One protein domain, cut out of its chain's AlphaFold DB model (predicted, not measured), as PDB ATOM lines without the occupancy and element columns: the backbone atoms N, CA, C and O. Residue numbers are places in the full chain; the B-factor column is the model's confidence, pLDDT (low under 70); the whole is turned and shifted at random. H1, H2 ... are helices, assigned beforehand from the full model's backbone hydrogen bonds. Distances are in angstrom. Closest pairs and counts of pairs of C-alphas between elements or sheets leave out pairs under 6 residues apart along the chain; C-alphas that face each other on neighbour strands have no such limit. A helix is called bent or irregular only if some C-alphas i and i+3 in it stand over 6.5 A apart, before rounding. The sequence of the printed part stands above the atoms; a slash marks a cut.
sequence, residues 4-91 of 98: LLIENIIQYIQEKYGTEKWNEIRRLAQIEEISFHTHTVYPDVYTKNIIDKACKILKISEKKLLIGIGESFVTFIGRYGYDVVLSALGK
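What this domain is: This is residues 4 to 91 of the 98 residues of the protein "Soluble guanylate cyclase-like protein" of Sarcoptes scabiei (UniProt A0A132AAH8). The longest helix, H4, crosses H1, which runs through the middle of the domain; H2 and H3 join on so that H1, H2, H3 and H4 make a closed ring of contacts, with H1 and H3 side by side and running the same way. H5 turns back from the far end of H4 and sits out at one end of the domain, touching no helix, while the long link of residues 29 to 43 passes on the side of H1 away from H4. The printed part has 88 residues with five named helices, in the order H1, H2, H3, H4, H5, and no named strand: the class is all helix. It is compact, with a radius of gyration of the C-alphas of 12.7 A, and its C-alphas span 34 by 25 by 20 A.

Where its parts are: Find C-alpha 62 at (214.402, 156.833, 211.730); from there H4, residues 62 to 80, runs 25.9 A to C-alpha 80 at (197.876, 144.572, 196.064), with a kink of 26 degrees near residue 74. Look next at C-alpha 4 at (200.539, 143.696, 205.426), where H1, residues 4 to 17, sets out for 19.7 A. H3, residues 44 to 58, covers 21.2 A. H2, residues 19 to 28, is 14.3 A long. H5, residues 82 to 91, is 14.8 A long and only just irregular: C-alphas 88 and 91 are 6.9 A apart.

How they stand to each other: Start at H4, whose residues 68 to 76 alone touch H1; the closest C-alphas, of Ile 9 and Ile 69, are 6.0 A apart. The two run opposite ways at a steep tilt of 68 degrees, only just short of about perpendicular. Residues 62 to 65 of H4 touch residues 51 to 55 of H3, closest at the C-alphas of Cys 55 and Glu 62, 5.9 A apart, at a steep tilt of 63 degrees. H3 also touches H2, with the C-alphas of Ile 25 and Lys 53 closest at 5.7 A and a steep tilt of 59 degrees. H2 touches residues 10 to 14 of H1 alone, closest at Gln 14 and Trp 22, whose C-alphas are 6.0 A apart, at a steep tilt of 57 degrees. The packing is mostly crossed, with no touching pair at a shallow tilt. H1 and H3 run the same way at a shallow tilt of 8 degrees, close but not clearly touching. H4 and H5 are also close but not clearly touching, with the C-alphas of Ile 77 and Val 85 closest at 6.9 A; H1 and H5 are near each other. H2 and H4 are apart. In H1, H2 and H3 every O i to N i+4 pair is within hydrogen-bond range; in H4 14 of 15 are, and in H5 5 of 6.

The domain as a whole: The C-alphas farthest apart are those of Lys 59 and Asp 83, at 35.0 A. The printed part has no cut. The link from H2 to H3 is long, with 15 residues; the other links are tight. Look at the B-factor column: its mean over the printed part is 86.6, and residues 80 to 91 are under 70.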
ATOM      1  N   LEU A   4     200.396 142.898 206.648       86.44
ATOM      2  CA  LEU A   4     200.539 143.696 205.426       86.44
ATOM      3  C   LEU A   4     201.576 144.823 205.564       86.44
ATOM      4  O   LEU A   4     202.389 145.032 204.668       86.44
ATOM      5  N   LEU A   5     201.554 145.556 206.684       87.69
ATOM      6  CA  LEU A   5     202.499 146.649 206.906       87.69
ATOM      7  C   LEU A   5     203.905 146.107 207.166       87.69
ATOM      8  O   LEU A   5     204.883 146.676 206.691       87.69
ATOM      9  N   ILE A   6     204.008 145.002 207.906       91.56
ATOM     10  CA  ILE A   6     205.296 144.362 208.181       91.56
ATOM     11  C   ILE A   6     205.916 143.843 206.876       91.56
ATOM     12  O   ILE A   6     207.078 144.136 206.616       91.56
ATOM     13  N   GLU A   7     205.136 143.181 206.021       91.06
ATOM     14  CA  GLU A   7     205.572 142.732 204.694       91.06
ATOM     15  C   GLU A   7     206.056 143.898 203.832       91.06
ATOM     16  O   GLU A   7     207.115 143.804 203.216       91.06
ATOM     17  N   ASN A   8     205.353 145.036 203.842       91.62
ATOM     18  CA  ASN A   8     205.822 146.218 203.124       91.62
ATOM     19  C   ASN A   8     207.195 146.708 203.624       91.62
ATOM     20  O   ASN A   8     208.067 147.018 202.812       91.62
ATOM     21  N   ILE A   9     207.412 146.746 204.943       93.69
ATOM     22  CA  ILE A   9     208.705 147.140 205.527       93.69
ATOM     23  C   ILE A   9     209.808 146.165 205.097       93.69
ATOM     24  O   ILE A   9     210.907 146.592 204.737       93.69
ATOM     25  N   ILE A  10     209.521 144.863 205.120       93.50
ATOM     26  CA  ILE A  10     210.464 143.813 204.716       93.50
ATOM     27  C   ILE A  10     210.821 143.966 203.244       93.50
ATOM     28  O   ILE A  10     212.006 144.027 202.911       93.50
ATOM     29  N   GLN A  11     209.812 144.096 202.385       92.69
ATOM     30  CA  GLN A  11     209.997 144.280 200.953       92.69
ATOM     31  C   GLN A  11     210.820 145.537 200.662       92.69
ATOM     32  O   GLN A  11     211.789 145.464 199.912       92.69
ATOM     33  N   TYR A  12     210.518 146.661 201.318       94.94
ATOM     34  CA  TYR A  12     211.313 147.883 201.195       94.94
ATOM     35  C   TYR A  12     212.792 147.651 201.537       94.94
ATOM     36  O   TYR A  12     213.684 148.085 200.803       94.94
ATOM     37  N   ILE A  13     213.067 146.963 202.652       95.38
ATOM     38  CA  ILE A  13     214.440 146.686 203.088       95.38
ATOM     39  C   ILE A  13     215.146 145.774 202.081       95.38
ATOM     40  O   ILE A  13     216.285 146.049 201.706       95.38
ATOM     41  N   GLN A  14     214.484 144.711 201.628       95.06
ATOM     42  CA  GLN A  14     215.050 143.749 200.686       95.06
ATOM     43  C   GLN A  14     215.319 144.376 199.315       95.06
ATOM     44  O   GLN A  14     216.411 144.201 198.779       95.06
ATOM     45  N   GLU A  15     214.376 145.152 198.777       94.06
ATOM     46  CA  GLU A  15     214.513 145.810 197.473       94.06
ATOM     47  C   GLU A  15     215.623 146.868 197.473       94.06
ATOM     48  O   GLU A  15     216.356 146.998 196.493       94.06
ATOM     49  N   LYS A  16     215.778 147.622 198.569       95.25
ATOM     50  CA  LYS A  16     216.708 148.761 198.621       95.25
ATOM     51  C   LYS A  16     218.081 148.435 199.207       95.25
ATOM     52  O   LYS A  16     219.065 149.076 198.840       95.25
ATOM     53  N   TYR A  17     218.152 147.482 200.132       95.19
ATOM     54  CA  TYR A  17     219.364 147.165 200.897       95.19
ATOM     55  C   TYR A  17     219.772 145.688 200.807       95.19
ATOM     56  O   TYR A  17     220.830 145.321 201.317       95.19
ATOM     57  N   GLY A  18     218.969 144.851 200.147       95.94
ATOM     58  CA  GLY A  18     219.245 143.436 199.937       95.94
ATOM     59  C   GLY A  18     218.769 142.528 201.073       95.94
ATOM     60  O   GLY A  18     218.620 142.921 202.233       95.94
ATOM     61  N   THR A  19     218.564 141.256 200.732       94.88
ATOM     62  CA  THR A  19     218.067 140.223 201.654       94.88
ATOM     63  C   THR A  19     219.020 139.950 202.816       94.88
ATOM     64  O   THR A  19     218.572 139.664 203.924       94.88
ATOM     65  N   GLU A  20     220.330 140.094 202.611       95.69
ATOM     66  CA  GLU A  20     221.320 139.934 203.682       95.69
ATOM     67  C   GLU A  20     221.109 140.951 204.809       95.69
ATOM     68  O   GLU A  20     221.150 140.590 205.988       95.69
ATOM     69  N   LYS A  21     220.803 142.207 204.457       95.31
ATOM     70  CA  LYS A  21     220.522 143.261 205.438       95.31
ATOM     71  C   LYS A  21     219.230 142.997 206.191       95.31
ATOM     72  O   LYS A  21     219.204 143.157 207.410       95.31
ATOM     73  N   TRP A  22     218.188 142.532 205.501       95.81
ATOM     74  CA  TRP A  22     216.966 142.084 206.166       95.81
ATOM     75  C   TRP A  22     217.236 140.948 207.162       95.81
ATOM     76  O   TRP A  22     216.814 141.035 208.313       95.81
ATOM     77  N   ASN A  23     217.991 139.921 206.768       94.44
ATOM     78  CA  ASN A  23     218.303 138.785 207.640       94.44
ATOM     79  C   ASN A  23     219.074 139.212 208.898       94.44
ATOM     80  O   ASN A  23     218.790 138.731 209.998       94.44
ATOM     81  N   GLU A  24     220.017 140.144 208.750       95.75
ATOM     82  CA  GLU A  24     220.751 140.737 209.867       95.75
ATOM     83  C   GLU A  24     219.806 141.487 210.826       95.75
ATOM     84  O   GLU A  24     219.846 141.258 212.040       95.75
ATOM     85  N   ILE A  25     218.910 142.321 210.282       96.19
ATOM     86  CA  ILE A  25     217.898 143.078 211.039       96.19
ATOM     87  C   ILE A  25     216.951 142.131 211.775       96.19
ATOM     88  O   ILE A  25     216.779 142.280 212.984       96.19
ATOM     89  N   ARG A  26     216.387 141.133 211.084       95.06
ATOM     90  CA  ARG A  26     215.457 140.139 211.641       95.06
ATOM     91  C   ARG A  26     216.062 139.422 212.844       95.06
ATOM     92  O   ARG A  26     215.443 139.357 213.905       95.06
ATOM     93  N   ARG A  27     217.314 138.965 212.706       94.19
ATOM     94  CA  ARG A  27     218.053 138.295 213.784       94.19
ATOM     95  C   ARG A  27     218.250 139.211 214.992       94.19
ATOM     96  O   ARG A  27     218.040 138.779 216.119       94.19
ATOM     97  N   LEU A  28     218.634 140.473 214.781       94.12
ATOM     98  CA  LEU A  28     218.827 141.427 215.884       94.12
ATOM     99  C   LEU A  28     217.515 141.934 216.496       94.12
ATOM    100  O   LEU A  28     217.521 142.395 217.641       94.12
ATOM    101  N   ALA A  29     216.421 141.899 215.736       93.88
ATOM    102  CA  ALA A  29     215.078 142.255 216.184       93.88
ATOM    103  C   ALA A  29     214.398 141.121 216.967       93.88
ATOM    104  O   ALA A  29     213.319 141.352 217.510       93.88
ATOM    105  N   GLN A  30     215.042 139.946 217.055       92.81
ATOM    106  CA  GLN A  30     214.531 138.737 217.712       92.81
ATOM    107  C   GLN A  30     213.179 138.295 217.142       92.81
ATOM    108  O   GLN A  30     212.279 137.910 217.877       92.81
ATOM    109  N   ILE A  31     213.048 138.383 215.819       90.06
ATOM    110  CA  ILE A  31     211.867 137.913 215.100       90.06
ATOM    111  C   ILE A  31     212.125 136.478 214.656       90.06
ATOM    112  O   ILE A  31     213.020 136.220 213.843       90.06
ATOM    113  N   GLU A  32     211.352 135.549 215.206       85.06
ATOM    114  CA  GLU A  32     211.440 134.126 214.873       85.06
ATOM    115  C   GLU A  32     210.748 133.835 213.538       85.06
ATOM    116  O   GLU A  32     211.237 133.029 212.737       85.06
ATOM    117  N   GLU A  33     209.675 134.569 213.252       86.06
ATOM    118  CA  GLU A  33     208.873 134.460 212.043       86.06
ATOM    119  C   GLU A  33     209.714 134.723 210.791       86.06
ATOM    120  O   GLU A  33     210.474 135.691 210.684       86.06
ATOM    121  N   ILE A  34     209.599 133.809 209.830       81.50
ATOM    122  CA  ILE A  34     210.317 133.869 208.550       81.50
ATOM    123  C   ILE A  34     209.465 134.591 207.495       81.50
ATOM    124  O   ILE A  34     210.013 135.197 206.579       81.50
ATOM    125  N   SER A  35     208.140 134.563 207.653       83.69
ATOM    126  CA  SER A  35     207.164 135.210 206.776       83.69
ATOM    127  C   SER A  35     205.991 135.773 207.580       83.69
ATOM    128  O   SER A  35     205.619 135.221 208.623       83.69
ATOM    129  N   PHE A  36     205.389 136.857 207.084       87.44
ATOM    130  CA  PHE A  36     204.202 137.458 207.685       87.44
ATOM    131  C   PHE A  36     202.988 137.292 206.773       87.44
ATOM    132  O   PHE A  36     203.044 137.491 205.564       87.44
ATOM    133  N   HIS A  37     201.850 136.933 207.365       83.69
ATOM    134  CA  HIS A  37     200.589 136.809 206.644       83.69
ATOM    135  C   HIS A  37     199.865 138.155 206.650       83.69
ATOM    136  O   HIS A  37     199.608 138.728 207.710       83.69
ATOM    137  N   THR A  38     199.481 138.639 205.471       78.50
ATOM    138  CA  THR A  38     198.910 139.981 205.259       78.50
ATOM    139  C   THR A  38     197.690 140.289 206.134       78.50
ATOM    140  O   THR A  38     197.574 141.402 206.650       78.50
ATOM    141  N   HIS A  39     196.822 139.301 206.367       77.50
ATOM    142  CA  HIS A  39     195.591 139.438 207.159       77.50
ATOM    143  C   HIS A  39     195.755 139.145 208.660       77.50
ATOM    144  O   HIS A  39     194.779 139.191 209.407       77.50
ATOM    145  N   THR A  40     196.970 138.841 209.120       81.38
ATOM    146  CA  THR A  40     197.240 138.544 210.534       81.38
ATOM    147  C   THR A  40     197.690 139.799 211.273       81.38
ATOM    148  O   THR A  40     198.404 140.638 210.724       81.38
ATOM    149  N   VAL A  41     197.275 139.945 212.531       85.50
ATOM    150  CA  VAL A  41     197.760 141.011 213.414       85.50
ATOM    151  C   VAL A  41     198.901 140.465 214.261       85.50
ATOM    152  O   VAL A  41     198.740 139.469 214.959       85.50
ATOM    153  N   TYR A  42     200.037 141.149 214.213       89.06
ATOM    154  CA  TYR A  42     201.241 140.827 214.971       89.06
ATOM    155  C   TYR A  42     201.457 141.828 216.111       89.06
ATOM    156  O   TYR A  42     200.928 142.944 216.048       89.06
ATOM    157  N   PRO A  43     202.246 141.491 217.141       90.38
ATOM    158  CA  PRO A  43     202.608 142.433 218.196       90.38
ATOM    159  C   PRO A  43     203.282 143.701 217.644       90.38
ATOM    160  O   PRO A  43     204.201 143.620 216.831       90.38
ATOM    161  N   ASP A  44     202.880 144.889 218.110       86.06
ATOM    162  CA  ASP A  44     203.462 146.168 217.647       86.06
ATOM    163  C   ASP A  44     204.966 146.289 217.940       86.06
ATOM    164  O   ASP A  44     205.700 146.989 217.236       86.06
ATOM    165  N   VAL A  45     205.442 145.551 218.949       90.56
ATOM    166  CA  VAL A  45     206.865 145.457 219.290       90.56
ATOM    167  C   VAL A  45     207.710 144.953 218.117       90.56
ATOM    168  O   VAL A  45     208.863 145.357 218.003       90.56
ATOM    169  N   TYR A  46     207.150 144.159 217.195       91.75
ATOM    170  CA  TYR A  46     207.880 143.690 216.014       91.75
ATOM    171  C   TYR A  46     208.252 144.845 215.095       91.75
ATOM    172  O   TYR A  46     209.424 145.019 214.770       91.75
ATOM    173  N   THR A  47     207.282 145.682 214.731       91.56
ATOM    174  CA  THR A  47     207.530 146.854 213.887       91.56
ATOM    175  C   THR A  47     208.520 147.798 214.558       91.56
ATOM    176  O   THR A  47     209.496 148.196 213.925       91.56
ATOM    177  N   LYS A  48     208.342 148.086 215.854       92.69
ATOM    178  CA  LYS A  48     209.274 148.935 216.609       92.69
ATOM    179  C   LYS A  48     210.700 148.374 216.592       92.69
ATOM    180  O   LYS A  48     211.638 149.094 216.262       92.69
ATOM    181  N   ASN A  49     210.863 147.085 216.888       95.25
ATOM    182  CA  ASN A  49     212.171 146.437 216.892       95.25
ATOM    183  C   ASN A  49     212.803 146.434 215.496       95.25
ATOM    184  O   ASN A  49     213.986 146.738 215.378       95.25
ATOM    185  N   ILE A  50     212.038 146.146 214.437       95.56
ATOM    186  CA  ILE A  50     212.542 146.198 213.058       95.56
ATOM    187  C   ILE A  50     213.087 147.591 212.749       95.56
ATOM    188  O   ILE A  50     214.230 147.698 212.308       95.56
ATOM    189  N   ILE A  51     212.313 148.647 213.018       95.56
ATOM    190  CA  ILE A  51     212.718 150.033 212.747       95.56
ATOM    191  C   ILE A  51     213.975 150.405 213.543       95.56
ATOM    192  O   ILE A  51     214.952 150.877 212.954       95.56
ATOM    193  N   ASP A  52     214.006 150.112 214.844       96.00
ATOM    194  CA  ASP A  52     215.154 150.395 215.712       96.00
ATOM    195  C   ASP A  52     216.436 149.703 215.225       96.00
ATOM    196  O   ASP A  52     217.515 150.309 215.185       96.00
ATOM    197  N   LYS A  53     216.352 148.417 214.859       97.31
ATOM    198  CA  LYS A  53     217.520 147.655 214.383       97.31
ATOM    199  C   LYS A  53     217.917 148.055 212.966       97.31
ATOM    200  O   LYS A  53     219.114 148.160 212.694       97.31
ATOM    201  N   ALA A  54     216.952 148.345 212.097       96.62
ATOM    202  CA  ALA A  54     217.198 148.838 210.747       96.62
ATOM    203  C   ALA A  54     217.945 150.175 210.772       96.62
ATOM    204  O   ALA A  54     218.953 150.310 210.082       96.62
ATOM    205  N   CYS A  55     217.550 151.128 211.621       96.88
ATOM    206  CA  CYS A  55     218.270 152.399 211.761       96.88
ATOM    207  C   CYS A  55     219.742 152.190 212.146       96.88
ATOM    208  O   CYS A  55     220.634 152.826 211.581       96.88
ATOM    209  N   LYS A  56     220.010 151.252 213.066       96.06
ATOM    210  CA  LYS A  56     221.370 150.925 213.527       96.06
ATOM    211  C   LYS A  56     222.212 150.252 212.442       96.06
ATOM    212  O   LYS A  56     223.350 150.663 212.225       96.06
ATOM    213  N   ILE A  57     221.666 149.248 211.752       95.94
ATOM    214  CA  ILE A  57     222.393 148.485 210.719       95.94
ATOM    215  C   ILE A  57     222.606 149.323 209.456       95.94
ATOM    216  O   ILE A  57     223.700 149.331 208.891       95.94
ATOM    217  N   LEU A  58     221.570 150.037 209.015       94.62
ATOM    218  CA  LEU A  58     221.597 150.834 207.789       94.62
ATOM    219  C   LEU A  58     222.254 152.206 207.995       94.62
ATOM    220  O   LEU A  58     222.524 152.898 207.017       94.62
ATOM    221  N   LYS A  59     222.524 152.598 209.251       95.44
ATOM    222  CA  LYS A  59     223.120 153.888 209.640       95.44
ATOM    223  C   LYS A  59     222.358 155.089 209.068       95.44
ATOM    224  O   LYS A  59     222.952 156.058 208.594       95.44
ATOM    225  N   ILE A  60     221.031 155.024 209.114       95.31
ATOM    226  CA  ILE A  60     220.133 156.102 208.687       95.31
ATOM    227  C   ILE A  60     219.254 156.545 209.851       95.31
ATOM    228  O   ILE A  60     219.005 155.781 210.780       95.31
ATOM    229  N   SER A  61     218.774 157.787 209.794       96.38
ATOM    230  CA  SER A  61     217.806 158.268 210.772       96.38
ATOM    231  C   SER A  61     216.459 157.574 210.594       96.38
ATOM    232  O   SER A  61     216.037 157.285 209.471       96.38
ATOM    233  N   GLU A  62     215.755 157.390 211.708       94.25
ATOM    234  CA  GLU A  62     214.402 156.833 211.730       94.25
ATOM    235  C   GLU A  62     213.464 157.596 210.794       94.25
ATOM    236  O   GLU A  62     212.792 156.992 209.965       94.25
ATOM    237  N   LYS A  63     213.514 158.933 210.815       94.00
ATOM    238  CA  LYS A  63     212.742 159.775 209.893       94.00
ATOM    239  C   LYS A  63     212.978 159.403 208.424       94.00
ATOM    240  O   LYS A  63     212.023 159.288 207.664       94.00
ATOM    241  N   LYS A  64     214.238 159.222 208.014       94.69
ATOM    242  CA  LYS A  64     214.576 158.877 206.623       94.69
ATOM    243  C   LYS A  64     214.088 157.474 206.262       94.69
ATOM    244  O   LYS A  64     213.617 157.270 205.145       94.69
ATOM    245  N   LEU A  65     214.194 156.532 207.198       94.44
ATOM    246  CA  LEU A  65     213.693 155.171 207.027       94.44
ATOM    247  C   LEU A  65     212.166 155.155 206.865       94.44
ATOM    248  O   LEU A  65     211.668 154.614 205.882       94.44
ATOM    249  N   LEU A  66     211.434 155.801 207.776       93.38
ATOM    250  CA  LEU A  66     209.970 155.843 207.774       93.38
ATOM    251  C   LEU A  66     209.398 156.538 206.534       93.38
ATOM    252  O   LEU A  66     208.425 156.049 205.970       93.38
ATOM    253  N   ILE A  67     210.019 157.630 206.068       93.38
ATOM    254  CA  ILE A  67     209.617 158.286 204.811       93.38
ATOM    255  C   ILE A  67     209.760 157.316 203.634       93.38
ATOM    256  O   ILE A  67     208.824 157.154 202.857       93.38
ATOM    257  N   GLY A  68     210.896 156.622 203.532       93.31
ATOM    258  CA  GLY A  68     211.120 155.676 202.440       93.31
ATOM    259  C   GLY A  68     210.185 154.463 202.481       93.31
ATOM    260  O   GLY A  68     209.732 154.014 201.430       93.31
ATOM    261  N   ILE A  69     209.862 153.965 203.677       93.00
ATOM    262  CA  ILE A  69     208.836 152.928 203.860       93.00
ATOM    263  C   ILE A  69     207.478 153.455 203.387       93.00
ATOM    264  O   ILE A  69     206.801 152.768 202.635       93.00
ATOM    265  N   GLY A  70     207.098 154.683 203.753       89.94
ATOM    266  CA  GLY A  70     205.843 155.300 203.314       89.94
ATOM    267  C   GLY A  70     205.728 155.437 201.790       89.94
ATOM    268  O   GLY A  70     204.689 155.111 201.219       89.94
ATOM    269  N   GLU A  71     206.799 155.851 201.111       89.69
ATOM    270  CA  GLU A  71     206.848 155.918 199.640       89.69
ATOM    271  C   GLU A  71     206.683 154.531 198.996       89.69
ATOM    272  O   GLU A  71     205.916 154.354 198.042       89.69
ATOM    273  N   SER A  72     207.366 153.521 199.547       87.75
ATOM    274  CA  SER A  72     207.211 152.129 199.115       87.75
ATOM    275  C   SER A  72     205.801 151.612 199.382       87.75
ATOM    276  O   SER A  72     205.236 150.931 198.529       87.75
ATOM    277  N   PHE A  73     205.196 151.989 200.509       87.81
ATOM    278  CA  PHE A  73     203.833 151.613 200.866       87.81
ATOM    279  C   PHE A  73     202.829 152.095 199.820       87.81
ATOM    280  O   PHE A  73     202.044 151.286 199.337       87.81
ATOM    281  N   VAL A  74     202.906 153.354 199.371       84.94
ATOM    282  CA  VAL A  74     202.023 153.878 198.304       84.94
ATOM    283  C   VAL A  74     202.158 153.078 196.999       84.94
ATOM    284  O   VAL A  74     201.172 152.821 196.308       84.94
ATOM    285  N   THR A  75     203.366 152.621 196.671       83.75
ATOM    286  CA  THR A  75     203.588 151.770 195.490       83.75
ATOM    287  C   THR A  75     203.053 150.352 195.707       83.75
ATOM    288  O   THR A  75     202.465 149.753 194.807       83.75
ATOM    289  N   PHE A  76     203.239 149.812 196.908       81.38
ATOM    290  CA  PHE A  76     202.821 148.472 197.305       81.38
ATOM    291  C   PHE A  76     201.295 148.324 197.293       81.38
ATOM    292  O   PHE A  76     200.775 147.364 196.723       81.38
ATOM    293  N   ILE A  77     200.567 149.308 197.829       78.00
ATOM    294  CA  ILE A  77     199.096 149.307 197.828       78.00
ATOM    295  C   ILE A  77     198.512 149.353 196.411       78.00
ATOM    296  O   ILE A  77     197.514 148.690 196.139       78.00
ATOM    297  N   GLY A  78     199.173 150.053 195.483       75.75
ATOM    298  CA  GLY A  78     198.771 150.082 194.076       75.75
ATOM    299  C   GLY A  78     198.874 148.716 193.385       75.75
ATOM    300  O   GLY A  78     198.170 148.481 192.408       75.75
ATOM    301  N   ARG A  79     199.715 147.805 193.898       72.38
ATOM    302  CA  ARG A  79     199.892 146.442 193.364       72.38
ATOM    303  C   ARG A  79     198.952 145.418 194.002       72.38
ATOM    304  O   ARG A  79     198.487 144.527 193.304       72.38
ATOM    305  N   TYR A  80     198.693 145.535 195.306       68.19
ATOM    306  CA  TYR A  80     197.876 144.572 196.064       68.19
ATOM    307  C   TYR A  80     196.367 144.856 196.027       68.19
ATOM    308  O   TYR A  80     195.585 144.001 196.437       68.19
ATOM    309  N   GLY A  81     195.957 146.021 195.520       65.19
ATOM    310  CA  GLY A  81     194.560 146.447 195.513       65.19
ATOM    311  C   GLY A  81     194.183 147.188 196.798       65.19
ATOM    312  O   GLY A  81     194.610 146.849 197.905       65.19
ATOM    313  N   TYR A  82     193.382 148.242 196.644       62.06
ATOM    314  CA  TYR A  82     192.985 149.136 197.738       62.06
ATOM    315  C   TYR A  82     192.120 148.441 198.802       62.06
ATOM    316  O   TYR A  82     192.069 148.892 199.944       62.06
ATOM    317  N   ASP A  83     191.483 147.328 198.454       61.09
ATOM    318  CA  ASP A  83     190.526 146.571 199.264       61.09
ATOM    319  C   ASP A  83     191.168 146.042 200.559       61.09
ATOM    320  O   ASP A  83     190.616 146.169 201.656       61.09
ATOM    321  N   VAL A  84     192.392 145.516 200.454       60.31
ATOM    322  CA  VAL A  84     193.154 144.987 201.598       60.31
ATOM    323  C   VAL A  84     193.597 146.122 202.526       60.31
ATOM    324  O   VAL A  84     193.583 145.984 203.751       60.31
ATOM    325  N   VAL A  85     193.917 147.284 201.966       59.16
ATOM    326  CA  VAL A  85     194.363 148.471 202.711       59.16
ATOM    327  C   VAL A  85     193.193 149.145 203.416       59.16
ATOM    328  O   VAL A  85     193.314 149.495 204.587       59.16
ATOM    329  N   LEU A  86     192.039 149.251 202.754       58.41
ATOM    330  CA  LEU A  86     190.775 149.670 203.362       58.41
ATOM    331  C   LEU A  86     190.382 148.750 204.521       58.41
ATOM    332  O   LEU A  86     189.883 149.237 205.528       58.41
ATOM    333  N   SER A  87     190.670 147.446 204.448       59.22
ATOM    334  CA  SER A  87     190.427 146.526 205.570       59.22
ATOM    335  C   SER A  87     191.386 146.733 206.759       59.22
ATOM    336  O   SER A  87     190.992 146.552 207.914       59.22
ATOM    337  N   ALA A  88     192.627 147.161 206.497       54.75
ATOM    338  CA  ALA A  88     193.629 147.461 207.524       54.75
ATOM    339  C   ALA A  88     193.441 148.861 208.150       54.75
ATOM    340  O   ALA A  88     193.661 149.038 209.347       54.75
ATOM    341  N   LEU A  89     192.995 149.845 207.359       57.22
ATOM    342  CA  LEU A  89     192.676 151.216 207.789       57.22
ATOM    343  C   LEU A  89     191.234 151.365 208.311       57.22
ATOM    344  O   LEU A  89     190.943 152.292 209.064       57.22
ATOM    345  N   GLY A  90     190.328 150.454 207.947       48.59
ATOM    346  CA  GLY A  90     188.886 150.534 208.212       48.59
ATOM    347  C   GLY A  90     188.496 150.502 209.688       48.59
ATOM    348  O   GLY A  90     187.403 150.934 210.034       48.59
ATOM    349  N   LYS A  91     189.400 150.085 210.585       50.84
ATOM    350  CA  LYS A  91     189.189 150.220 212.039       50.84
ATOM    351  C   LYS A  91     189.510 151.615 212.590       50.84
ATOM    352  O   LYS A  91     189.144 151.899 213.723       50.84
TER     353      LYS A  91